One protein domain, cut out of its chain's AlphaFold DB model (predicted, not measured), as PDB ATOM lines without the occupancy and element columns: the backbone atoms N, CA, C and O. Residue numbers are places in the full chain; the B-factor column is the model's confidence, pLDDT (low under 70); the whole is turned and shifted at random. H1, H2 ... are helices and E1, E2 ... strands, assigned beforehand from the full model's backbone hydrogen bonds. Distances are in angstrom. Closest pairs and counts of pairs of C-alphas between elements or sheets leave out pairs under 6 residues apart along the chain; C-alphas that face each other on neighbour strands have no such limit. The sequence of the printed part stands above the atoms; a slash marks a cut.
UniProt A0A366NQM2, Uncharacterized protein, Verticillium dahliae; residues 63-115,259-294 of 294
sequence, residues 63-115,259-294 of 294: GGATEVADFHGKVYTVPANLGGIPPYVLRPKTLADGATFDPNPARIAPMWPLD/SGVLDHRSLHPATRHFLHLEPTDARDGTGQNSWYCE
ATOM      1  N   GLY A  63      31.683  43.305 -17.917       52.62
ATOM      2  CA  GLY A  63      31.482  42.153 -17.032       52.62
ATOM      3  C   GLY A  63      30.454  41.207 -17.647       52.62
ATOM      4  O   GLY A  63      29.278  41.535 -17.765       52.62
ATOM      5  N   GLY A  64      30.894  40.042 -18.138       58.69
ATOM      6  CA  GLY A  64      29.970  39.052 -18.690       58.69
ATOM      7  C   GLY A  64      28.923  38.718 -17.631       58.69
ATOM      8  O   GLY A  64      29.291  38.267 -16.555       58.69
ATOM      9  N   ALA A  65      27.650  38.969 -17.913       68.06
ATOM     10  CA  ALA A  65      26.541  38.573 -17.060       68.06
ATOM     11  C   ALA A  65      25.843  37.362 -17.687       68.06
ATOM     12  O   ALA A  65      25.768  37.251 -18.915       68.06
ATOM     13  N   THR A  66      25.353  36.447 -16.860       72.75
ATOM     14  CA  THR A  66      24.551  35.298 -17.286       72.75
ATOM     15  C   THR A  66      23.153  35.396 -16.704       72.75
ATOM     16  O   THR A  66      22.946  35.899 -15.602       72.75
ATOM     17  N   GLU A  67      22.176  34.912 -17.460       80.25
ATOM     18  CA  GLU A  67      20.796  34.809 -17.005       80.25
ATOM     19  C   GLU A  67      20.556  33.416 -16.431       80.25
ATOM     20  O   GLU A  67      20.873  32.405 -17.062       80.25
ATOM     21  N   VAL A  68      20.005  33.362 -15.223       75.56
ATOM     22  CA  VAL A  68      19.656  32.112 -14.551       75.56
ATOM     23  C   VAL A  68      18.196  32.167 -14.134       75.56
ATOM     24  O   VAL A  68      17.770  33.117 -13.484       75.56
ATOM     25  N   ALA A  69      17.427  31.148 -14.512       77.88
ATOM     26  CA  ALA A  69      16.041  31.002 -14.088       77.88
ATOM     27  C   ALA A  69      15.957  30.214 -12.774       77.88
ATOM     28  O   ALA A  69      16.602  29.175 -12.624       77.88
ATOM     29  N   ASP A  70      15.146  30.700 -11.838       73.50
ATOM     30  CA  ASP A  70      14.755  29.949 -10.644       73.50
ATOM     31  C   ASP A  70      13.768  28.815 -10.983       73.50
ATOM     32  O   ASP A  70      13.192  28.770 -12.071       73.50
ATOM     33  N   PHE A  71      13.524  27.918 -10.025       69.06
ATOM     34  CA  PHE A  71      12.527  26.847 -10.087       69.06
ATOM     35  C   PHE A  71      11.113  27.349 -10.435       69.06
ATOM     36  O   PHE A  71      10.321  26.595 -10.996       69.06
ATOM     37  N   HIS A  72      10.807  28.620 -10.155       70.44
ATOM     38  CA  HIS A  72       9.543  29.278 -10.511       70.44
ATOM     39  C   HIS A  72       9.575  30.017 -11.864       70.44
ATOM     40  O   HIS A  72       8.620  30.710 -12.207       70.44
ATOM     41  N   GLY A  73      10.664  29.915 -12.631       71.81
ATOM     42  CA  GLY A  73      10.813  30.542 -13.950       71.81
ATOM     43  C   GLY A  73      11.181  32.030 -13.934       71.81
ATOM     44  O   GLY A  73      11.258  32.643 -14.997       71.81
ATOM     45  N   LYS A  74      11.431  32.628 -12.760       78.56
ATOM     46  CA  LYS A  74      11.928  34.009 -12.650       78.56
ATOM     47  C   LYS A  74      13.405  34.060 -13.042       78.56
ATOM     48  O   LYS A  74      14.207  33.320 -12.480       78.56
ATOM     49  N   VAL A  75      13.742  34.920 -13.999       79.81
ATOM     50  CA  VAL A  75      15.104  35.075 -14.528       79.81
ATOM     51  C   VAL A  75      15.858  36.143 -13.739       79.81
ATOM     52  O   VAL A  75      15.318  37.213 -13.466       79.81
ATOM     53  N   TYR A  76      17.105  35.846 -13.389       80.19
ATOM     54  CA  TYR A  76      18.017  36.729 -12.673       80.19
ATOM     55  C   TYR A  76      19.301  36.929 -13.469       80.19
ATOM     56  O   TYR A  76      19.884  35.963 -13.964       80.19
ATOM     57  N   THR A  77      19.767  38.173 -13.538       81.56
ATOM     58  CA  THR A  77      21.068  38.523 -14.111       81.56
ATOM     59  C   THR A  77      22.140  38.411 -13.033       81.56
ATOM     60  O   THR A  77      22.128  39.156 -12.055       81.56
ATOM     61  N   VAL A  78      23.064  37.471 -13.197       79.56
ATOM     62  CA  VAL A  78      24.143  37.188 -12.240       79.56
ATOM     63  C   VAL A  78      25.510  37.354 -12.910       79.56
ATOM     64  O   VAL A  78      25.595  37.296 -14.141       79.56
ATOM     65  N   PRO A  79      26.597  37.541 -12.144       74.81
ATOM     66  CA  PRO A  79      27.939  37.584 -12.721       74.81
ATOM     67  C   PRO A  79      28.266  36.270 -13.452       74.81
ATOM     68  O   PRO A  79      28.028  35.187 -12.918       74.81
ATOM     69  N   ALA A  80      28.873  36.319 -14.642       67.06
ATOM     70  CA  ALA A  80      29.237  35.104 -15.389       67.06
ATOM     71  C   ALA A  80      30.343  34.292 -14.698       67.06
ATOM     72  O   ALA A  80      30.461  33.086 -14.912       67.06
ATOM     73  N   ASN A  81      31.155  34.934 -13.856       68.50
ATOM     74  CA  ASN A  81      32.278  34.310 -13.158       68.50
ATOM     75  C   ASN A  81      31.904  33.899 -11.729       68.50
ATOM     76  O   ASN A  81      32.571  34.267 -10.766       68.50
ATOM     77  N   LEU A  82      30.860  33.081 -11.592       72.00
ATOM     78  CA  LEU A  82      30.436  32.502 -10.312       72.00
ATOM     79  C   LEU A  82      31.374  31.404  -9.784       72.00
ATOM     80  O   LEU A  82      31.188  30.890  -8.688       72.00
ATOM     81  N   GLY A  83      32.403  31.022 -10.546       72.12
ATOM     82  CA  GLY A  83      33.482  30.173 -10.044       72.12
ATOM     83  C   GLY A  83      33.039  28.813  -9.489       72.12
ATOM     84  O   GLY A  83      33.748  28.273  -8.643       72.12
ATOM     85  N   GLY A  84      31.890  28.296  -9.934       79.12
ATOM     86  CA  GLY A  84      31.274  27.057  -9.448       79.12
ATOM     87  C   GLY A  84      30.320  27.222  -8.257       79.12
ATOM     88  O   GLY A  84      29.658  26.255  -7.894       79.12
ATOM     89  N   ILE A  85      30.211  28.420  -7.676       85.94
ATOM     90  CA  ILE A  85      29.253  28.730  -6.609       85.94
ATOM     91  C   ILE A  85      27.889  29.005  -7.260       85.94
ATOM     92  O   ILE A  85      27.810  29.837  -8.162       85.94
ATOM     93  N   PRO A  86      26.800  28.335  -6.856       87.19
ATOM     94  CA  PRO A  86      25.492  28.631  -7.423       87.19
ATOM     95  C   PRO A  86      25.038  30.052  -7.041       87.19
ATOM     96  O   PRO A  86      25.399  30.549  -5.968       87.19
ATOM     97  N   PRO A  87      24.214  30.714  -7.876       87.06
ATOM     98  CA  PRO A  87      23.520  31.932  -7.471       87.06
ATOM     99  C   PRO A  87      22.787  31.728  -6.147       87.06
ATOM    100  O   PRO A  87      22.231  30.656  -5.911       87.06
ATOM    101  N   TYR A  88      22.725  32.762  -5.313       87.50
ATOM    102  CA  TYR A  88      22.140  32.650  -3.976       87.50
ATOM    103  C   TYR A  88      20.678  32.175  -3.968       87.50
ATOM    104  O   TYR A  88      20.261  31.457  -3.058       87.50
ATOM    105  N   VAL A  89      19.905  32.529  -4.998       84.06
ATOM    106  CA  VAL A  89      18.513  32.076  -5.178       84.06
ATOM    107  C   VAL A  89      18.433  30.558  -5.392       84.06
ATOM    108  O   VAL A  89      17.502  29.914  -4.926       84.06
ATOM    109  N   LEU A  90      19.446  29.974  -6.035       85.06
ATOM    110  CA  LEU A  90      19.562  28.539  -6.301       85.06
ATOM    111  C   LEU A  90      20.432  27.813  -5.269       85.06
ATOM    112  O   LEU A  90      20.922  26.709  -5.529       85.06
ATOM    113  N   ARG A  91      20.673  28.426  -4.106       87.19
ATOM    114  CA  ARG A  91      21.515  27.811  -3.085       87.19
ATOM    115  C   ARG A  91      20.905  26.493  -2.598       87.19
ATOM    116  O   ARG A  91      19.691  26.411  -2.379       87.19
ATOM    117  N   PRO A  92      21.728  25.457  -2.392       85.69
ATOM    118  CA  PRO A  92      21.244  24.230  -1.794       85.69
ATOM    119  C   PRO A  92      20.837  24.484  -0.339       85.69
ATOM    120  O   PRO A  92      21.470  25.252   0.379       85.69
ATOM    121  N   LYS A  93      19.761  23.826   0.102       85.31
ATOM    122  CA  LYS A  93      19.282  23.909   1.494       85.31
ATOM    123  C   LYS A  93      20.063  23.000   2.444       85.31
ATOM    124  O   LYS A  93      19.977  23.158   3.655       85.31
ATOM    125  N   THR A  94      20.784  22.030   1.891       86.12
ATOM    126  CA  THR A  94      21.555  21.028   2.622       86.12
ATOM    127  C   THR A  94      22.895  20.818   1.937       86.12
ATOM    128  O   THR A  94      23.011  20.978   0.721       86.12
ATOM    129  N   LEU A  95      23.902  20.426   2.713       88.31
ATOM    130  CA  LEU A  95      25.191  20.019   2.169       88.31
ATOM    131  C   LEU A  95      25.038  18.729   1.346       88.31
ATOM    132  O   LEU A  95      24.111  17.947   1.570       88.31
ATOM    133  N   ALA A  96      25.942  18.517   0.390       87.69
ATOM    134  CA  ALA A  96      26.022  17.269  -0.360       87.69
ATOM    135  C   ALA A  96      26.520  16.116   0.528       87.69
ATOM    136  O   ALA A  96      27.194  16.330   1.539       87.69
ATOM    137  N   ASP A  97      26.228  14.879   0.125       87.44
ATOM    138  CA  ASP A  97      26.673  13.691   0.855       87.44
ATOM    139  C   ASP A  97      28.206  13.655   0.971       87.44
ATOM    140  O   ASP A  97      28.930  13.706  -0.024       87.44
ATOM    141  N   GLY A  98      28.706  13.572   2.207       86.69
ATOM    142  CA  GLY A  98      30.142  13.562   2.505       86.69
ATOM    143  C   GLY A  98      30.823  14.936   2.511       86.69
ATOM    144  O   GLY A  98      32.037  14.997   2.702       86.69
ATOM    145  N   ALA A  99      30.081  16.032   2.326       89.62
ATOM    146  CA  ALA A  99      30.616  17.383   2.457       89.62
ATOM    147  C   ALA A  99      30.768  17.802   3.930       89.62
ATOM    148  O   ALA A  99      29.962  17.447   4.792       89.62
ATOM    149  N   THR A 100      31.798  18.605   4.205       92.31
ATOM    150  CA  THR A 100      32.102  19.122   5.546       92.31
ATOM    151  C   THR A 100      31.809  20.613   5.599       92.31
ATOM    152  O   THR A 100      32.282  21.374   4.753       92.31
ATOM    153  N   PHE A 101      31.058  21.032   6.615       93.12
ATOM    154  CA  PHE A 101      30.788  22.442   6.880       93.12
ATOM    155  C   PHE A 101      32.055  23.170   7.340       93.12
ATOM    156  O   PHE A 101      32.715  22.729   8.284       93.12
ATOM    157  N   ASP A 102      32.355  24.305   6.711       92.06
ATOM    158  CA  ASP A 102      33.408  25.217   7.147       92.06
ATOM    159  C   ASP A 102      32.813  26.547   7.650       92.06
ATOM    160  O   ASP A 102      32.149  27.260   6.885       92.06
ATOM    161  N   PRO A 103      33.047  26.926   8.921       89.75
ATOM    162  CA  PRO A 103      32.557  28.190   9.460       89.75
ATOM    163  C   PRO A 103      33.219  29.414   8.812       89.75
ATOM    164  O   PRO A 103      32.613  30.478   8.794       89.75
ATOM    165  N   ASN A 104      34.425  29.291   8.253       91.25
ATOM    166  CA  ASN A 104      35.132  30.391   7.604       91.25
ATOM    167  C   ASN A 104      35.191  30.149   6.087       91.25
ATOM    168  O   ASN A 104      36.109  29.460   5.625       91.25
ATOM    169  N   PRO A 105      34.253  30.696   5.293       93.06
ATOM    170  CA  PRO A 105      34.142  30.361   3.878       93.06
ATOM    171  C   PRO A 105      35.443  30.661   3.126       93.06
ATOM    172  O   PRO A 105      36.109  31.669   3.367       93.06
ATOM    173  N   ALA A 106      35.820  29.771   2.212       92.75
ATOM    174  CA  ALA A 106      36.977  29.968   1.349       92.75
ATOM    175  C   ALA A 106      36.694  31.060   0.319       92.75
ATOM    176  O   ALA A 106      37.462  32.009   0.183       92.75
ATOM    177  N   ARG A 107      35.565  30.948  -0.385       93.56
ATOM    178  CA  ARG A 107      35.145  31.899  -1.416       93.56
ATOM    179  C   ARG A 107      33.728  32.379  -1.161       93.56
ATOM    180  O   ARG A 107      32.918  31.664  -0.569       93.56
ATOM    181  N   ILE A 108      33.447  33.591  -1.614       92.62
ATOM    182  CA  ILE A 108      32.157  34.250  -1.432       92.62
ATOM    183  C   ILE A 108      31.665  34.829  -2.757       92.62
ATOM    184  O   ILE A 108      32.459  35.378  -3.518       92.62
ATOM    185  N   ALA A 109      30.372  34.679  -3.042       91.50
ATOM    186  CA  ALA A 109      29.718  35.187  -4.251       91.50
ATOM    187  C   ALA A 109      28.652  36.253  -3.918       91.50
ATOM    188  O   ALA A 109      28.105  36.217  -2.815       91.50
ATOM    189  N   PRO A 110      28.310  37.169  -4.842       89.94
ATOM    190  CA  PRO A 110      27.272  38.163  -4.585       89.94
ATOM    191  C   PRO A 110      25.924  37.494  -4.316       89.94
ATOM    192  O   PRO A 110      25.547  36.519  -4.977       89.94
ATOM    193  N   MET A 111      25.210  38.013  -3.322       89.25
ATOM    194  CA  MET A 111      23.903  37.511  -2.915       89.25
ATOM    195  C   MET A 111      22.793  38.020  -3.841       89.25
ATOM    196  O   MET A 111      21.922  37.253  -4.254       89.25
ATOM    197  N   TRP A 112      22.838  39.308  -4.182       89.88
ATOM    198  CA  TRP A 112      21.836  39.952  -5.023       89.88
ATOM    199  C   TRP A 112      22.218  39.915  -6.511       89.88
ATOM    200  O   TRP A 112      23.400  39.978  -6.853       89.88
ATOM    201  N   PRO A 113      21.229  39.798  -7.415       86.62
ATOM    202  CA  PRO A 113      21.436  39.959  -8.855       86.62
ATOM    203  C   PRO A 113      22.069  41.312  -9.214       86.62
ATOM    204  O   PRO A 113      21.829  42.309  -8.533       86.62
ATOM    205  N   LEU A 114      22.790  41.372 -10.335       82.25
ATOM    206  CA  LEU A 114      23.494  42.583 -10.783       82.25
ATOM    207  C   LEU A 114      22.563  43.751 -11.136       82.25
ATOM    208  O   LEU A 114      22.955  44.898 -10.986       82.25
ATOM    209  N   ASP A 115      21.343  43.464 -11.593       82.25
ATOM    210  CA  ASP A 115      20.354  44.477 -12.004       82.25
ATOM    211  C   ASP A 115      19.326  44.785 -10.894       82.25
ATOM    212  O   ASP A 115      18.175  45.155 -11.140       82.25
ATOM    213  N   SER A 259      31.502  42.832  -8.038       79.44
ATOM    214  CA  SER A 259      32.813  42.364  -7.570       79.44
ATOM    215  C   SER A 259      33.021  40.852  -7.768       79.44
ATOM    216  O   SER A 259      34.149  40.353  -7.702       79.44
ATOM    217  N   GLY A 260      31.956  40.124  -8.126       85.69
ATOM    218  CA  GLY A 260      32.007  38.716  -8.512       85.69
ATOM    219  C   GLY A 260      32.446  37.808  -7.363       85.69
ATOM    220  O   GLY A 260      32.187  38.083  -6.191       85.69
ATOM    221  N   VAL A 261      33.082  36.678  -7.681       89.69
ATOM    222  CA  VAL A 261      33.546  35.755  -6.636       89.69
ATOM    223  C   VAL A 261      34.879  36.200  -6.058       89.69
ATOM    224  O   VAL A 261      35.886  36.253  -6.763       89.69
ATOM    225  N   LEU A 262      34.892  36.402  -4.744       90.62
ATOM    226  CA  LEU A 262      36.065  36.799  -3.980       90.62
ATOM    227  C   LEU A 262      36.598  35.615  -3.167       90.62
ATOM    228  O   LEU A 262      35.831  34.799  -2.655       90.62
ATOM    229  N   ASP A 263      37.918  35.521  -3.026       92.62
ATOM    230  CA  ASP A 263      38.557  34.595  -2.085       92.62
ATOM    231  C   ASP A 263      38.608  35.246  -0.699       92.62
ATOM    232  O   ASP A 263      39.487  36.052  -0.387       92.62
ATOM    233  N   HIS A 264      37.633  34.902   0.137       92.06
ATOM    234  CA  HIS A 264      37.435  35.525   1.438       92.06
ATOM    235  C   HIS A 264      38.640  35.338   2.368       92.06
ATOM    236  O   HIS A 264      38.944  36.221   3.173       92.06
ATOM    237  N   ARG A 265      39.374  34.227   2.240       91.06
ATOM    238  CA  ARG A 265      40.514  33.914   3.113       91.06
ATOM    239  C   ARG A 265      41.765  34.696   2.756       91.06
ATOM    240  O   ARG A 265      42.534  35.002   3.670       91.06
ATOM    241  N   SER A 266      41.963  35.035   1.486       92.12
ATOM    242  CA  SER A 266      43.106  35.839   1.040       92.12
ATOM    243  C   SER A 266      42.838  37.347   1.032       92.12
ATOM    244  O   SER A 266      43.790  38.126   0.986       92.12
ATOM    245  N   LEU A 267      41.577  37.786   1.164       92.00
ATOM    246  CA  LEU A 267      41.238  39.209   1.273       92.00
ATOM    247  C   LEU A 267      41.934  39.890   2.457       92.00
ATOM    248  O   LEU A 267      41.974  39.357   3.571       92.00
ATOM    249  N   HIS A 268      42.395  41.122   2.242       93.62
ATOM    250  CA  HIS A 268      42.950  41.952   3.306       93.62
ATOM    251  C   HIS A 268      41.878  42.248   4.378       93.62
ATOM    252  O   HIS A 268      40.749  42.590   4.015       93.62
ATOM    253  N   PRO A 269      42.196  42.182   5.688       89.81
ATOM    254  CA  PRO A 269      41.210  42.371   6.758       89.81
ATOM    255  C   PRO A 269      40.415  43.678   6.656       89.81
ATOM    256  O   PRO A 269      39.209  43.677   6.868       89.81
ATOM    257  N   ALA A 270      41.067  44.770   6.241       89.88
ATOM    258  CA  ALA A 270      40.398  46.060   6.059       89.88
ATOM    259  C   ALA A 270      39.284  46.024   4.996       89.88
ATOM    260  O   ALA A 270      38.275  46.696   5.156       89.88
ATOM    261  N   THR A 271      39.442  45.226   3.935       88.25
ATOM    262  CA  THR A 271      38.427  45.086   2.880       88.25
ATOM    263  C   THR A 271      37.254  44.235   3.354       88.25
ATOM    264  O   THR A 271      36.113  44.508   2.997       88.25
ATOM    265  N   ARG A 272      37.513  43.233   4.207       88.31
ATOM    266  CA  ARG A 272      36.466  42.346   4.740       88.31
ATOM    267  C   ARG A 272      35.420  43.094   5.562       88.31
ATOM    268  O   ARG A 272      34.285  42.650   5.601       88.31
ATOM    269  N   HIS A 273      35.772  44.224   6.176       86.00
ATOM    270  CA  HIS A 273      34.822  45.044   6.934       86.00
ATOM    271  C   HIS A 273      33.702  45.654   6.083       86.00
ATOM    272  O   HIS A 273      32.672  46.018   6.637       86.00
ATOM    273  N   PHE A 274      33.890  45.767   4.765       87.00
ATOM    274  CA  PHE A 274      32.868  46.278   3.848       87.00
ATOM    275  C   PHE A 274      32.018  45.167   3.224       87.00
ATOM    276  O   PHE A 274      31.024  45.458   2.573       87.00
ATOM    277  N   LEU A 275      32.404  43.903   3.419       88.75
ATOM    278  CA  LEU A 275      31.712  42.748   2.864       88.75
ATOM    279  C   LEU A 275      30.878  42.102   3.963       88.75
ATOM    280  O   LEU A 275      31.410  41.460   4.870       88.75
ATOM    281  N   HIS A 276      29.564  42.257   3.870       88.62
ATOM    282  CA  HIS A 276      28.648  41.634   4.814       88.62
ATOM    283  C   HIS A 276      28.339  40.220   4.341       88.62
ATOM    284  O   HIS A 276      27.649  40.026   3.341       88.62
ATOM    285  N   LEU A 277      28.890  39.231   5.045       91.00
ATOM    286  CA  LEU A 277      28.577  37.832   4.788       91.00
ATOM    287  C   LEU A 277      27.111  37.537   5.101       91.00
ATOM    288  O   LEU A 277      26.495  38.160   5.965       91.00
ATOM    289  N   GLU A 278      26.590  36.538   4.406       90.19
ATOM    290  CA  GLU A 278      25.284  35.962   4.675       90.19
ATOM    291  C   GLU A 278      25.168  35.518   6.158       90.19
ATOM    292  O   GLU A 278      26.052  34.815   6.657       90.19
ATOM    293  N   PRO A 279      24.114  35.936   6.884       88.06
ATOM    294  CA  PRO A 279      24.048  35.791   8.340       88.06
ATOM    295  C   PRO A 279      23.527  34.434   8.840       88.06
ATOM    296  O   PRO A 279      23.622  34.171  10.036       88.06
ATOM    297  N   THR A 280      22.948  33.582   7.985       88.44
ATOM    298  CA  THR A 280      22.394  32.270   8.386       88.44
ATOM    299  C   THR A 280      23.408  31.131   8.309       88.44
ATOM    300  O   THR A 280      23.045  29.970   8.495       88.44
ATOM    301  N   ASP A 281      24.676  31.456   8.052       87.56
ATOM    302  CA  ASP A 281      25.739  30.488   7.800       87.56
ATOM    303  C   ASP A 281      25.426  29.536   6.637       87.56
ATOM    304  O   ASP A 281      25.933  28.413   6.568       87.56
ATOM    305  N   ALA A 282      24.637  29.998   5.663       89.19
ATOM    306  CA  ALA A 282      24.373  29.233   4.459       89.19
ATOM    307  C   ALA A 282      25.694  28.917   3.741       89.19
ATOM    308  O   ALA A 282      26.599  29.753   3.636       89.19
ATOM    309  N   ARG A 283      25.813  27.684   3.244       91.38
ATOM    310  CA  ARG A 283      26.946  27.245   2.428       91.38
ATOM    311  C   ARG A 283      26.456  26.651   1.122       91.38
ATOM    312  O   ARG A 283      25.319  26.194   1.009       91.38
ATOM    313  N   ASP A 284      27.329  26.665   0.127       88.44
ATOM    314  CA  ASP A 284      27.112  25.894  -1.088       88.44
ATOM    315  C   ASP A 284      27.117  24.382  -0.799       88.44
ATOM    316  O   ASP A 284      27.386  23.933   0.317       88.44
ATOM    317  N   GLY A 285      26.834  23.566  -1.816       85.56
ATOM    318  CA  GLY A 285      26.719  22.113  -1.637       85.56
ATOM    319  C   GLY A 285      28.004  21.469  -1.107       85.56
ATOM    320  O   GLY A 285      27.949  20.404  -0.498       85.56
ATOM    321  N   THR A 286      29.152  22.129  -1.292       87.94
ATOM    322  CA  THR A 286      30.454  21.670  -0.795       87.94
ATOM    323  C   THR A 286      30.685  21.981   0.685       87.94
ATOM    324  O   THR A 286      31.575  21.391   1.294       87.94
ATOM    325  N   GLY A 287      29.912  22.898   1.274       90.06
ATOM    326  CA  GLY A 287      30.101  23.370   2.645       90.06
ATOM    327  C   GLY A 287      31.226  24.399   2.815       90.06
ATOM    328  O   GLY A 287      31.479  24.817   3.943       90.06
ATOM    329  N   GLN A 288      31.900  24.806   1.732       92.44
ATOM    330  CA  GLN A 288      33.136  25.603   1.776       92.44
ATOM    331  C   GLN A 288      32.957  27.051   1.310       92.44
ATOM    332  O   GLN A 288      33.785  27.900   1.644       92.44
ATOM    333  N   ASN A 289      31.911  27.350   0.537       93.75
ATOM    334  CA  ASN A 289      31.687  28.681  -0.033       93.75
ATOM    335  C   ASN A 289      30.397  29.306   0.507       93.75
ATOM    336  O   ASN A 289      29.472  28.586   0.881       93.75
ATOM    337  N   SER A 290      30.339  30.638   0.539       93.75
ATOM    338  CA  SER A 290      29.188  31.410   1.036       93.75
ATOM    339  C   SER A 290      28.839  32.571   0.088       93.75
ATOM    340  O   SER A 290      29.347  32.644  -1.034       93.75
ATOM    341  N   TRP A 291      27.970  33.478   0.526       92.75
ATOM    342  CA  TRP A 291      27.542  34.664  -0.211       92.75
ATOM    343  C   TRP A 291      27.723  35.942   0.616       92.75
ATOM    344  O   TRP A 291      27.914  35.878   1.832       92.75
ATOM    345  N   TYR A 292      27.694  37.097  -0.048       91.31
ATOM    346  CA  TYR A 292      27.806  38.410   0.590       91.31
ATOM    347  C   TYR A 292      26.881  39.455  -0.041       91.31
ATOM    348  O   TYR A 292      26.526  39.357  -1.217       91.31
ATOM    349  N   CYS A 293      26.517  40.464   0.751       85.31
ATOM    350  CA  CYS A 293      25.860  41.683   0.283       85.31
ATOM    351  C   CYS A 293      26.909  42.734  -0.112       85.31
ATOM    352  O   CYS A 293      27.912  42.887   0.595       85.31
ATOM    353  N   GLU A 294      26.652  43.436  -1.219       71.12
ATOM    354  CA  GLU A 294      27.461  44.547  -1.763       71.12
ATOM    355  C   GLU A 294      27.041  45.925  -1.228       71.12
ATOM    356  O   GLU A 294      25.866  46.081  -0.820       71.12
TER     357      GLU A 294
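This is residues 63 to 115 and 259 to 294 of the 294 residues of an uncharacterized protein of Verticillium dahliae (UniProt A0A366NQM2). Little regular structure: long loops surround a parallel strand pair, E3 and E4, near the middle, with the antiparallel hairpin E1 and E2 at one end and a short helix, H1, at the other. The printed part has 89 residues, 23 in named elements, mostly strand, ordered E1, E2, E3, H1, E4. It is compact, radius of gyration of the C-alphas 12.9 A, spanning 36 by 33 by 20 A.

E1, residues 65 to 69, and E2, residues 75 to 79, form an antiparallel hairpin; N 66 and O 78 are 2.9 A apart. E3, residues 107 to 110, and E4, residues 289 to 293, are parallel at 37 degrees; N 290 and O 107 are 3.0 A apart. H1, residues 269 to 272, is apart from E1 and E2, and has one O i to N i+3 pair within hydrogen-bond range.

E1 begins at C-alpha 65 (26.541, 38.573, -17.060); E4, 14.3 A long, ends at C-alpha 293 (25.860, 41.683, 0.283).

Residues 116 to 258 are cut out, with C-alphas 115 and 259 13.4 A apart. Links E2 to E3 and H1 to E4 are long. Residues 63 to 65, 71 and 80 to 81 have pLDDT under 70.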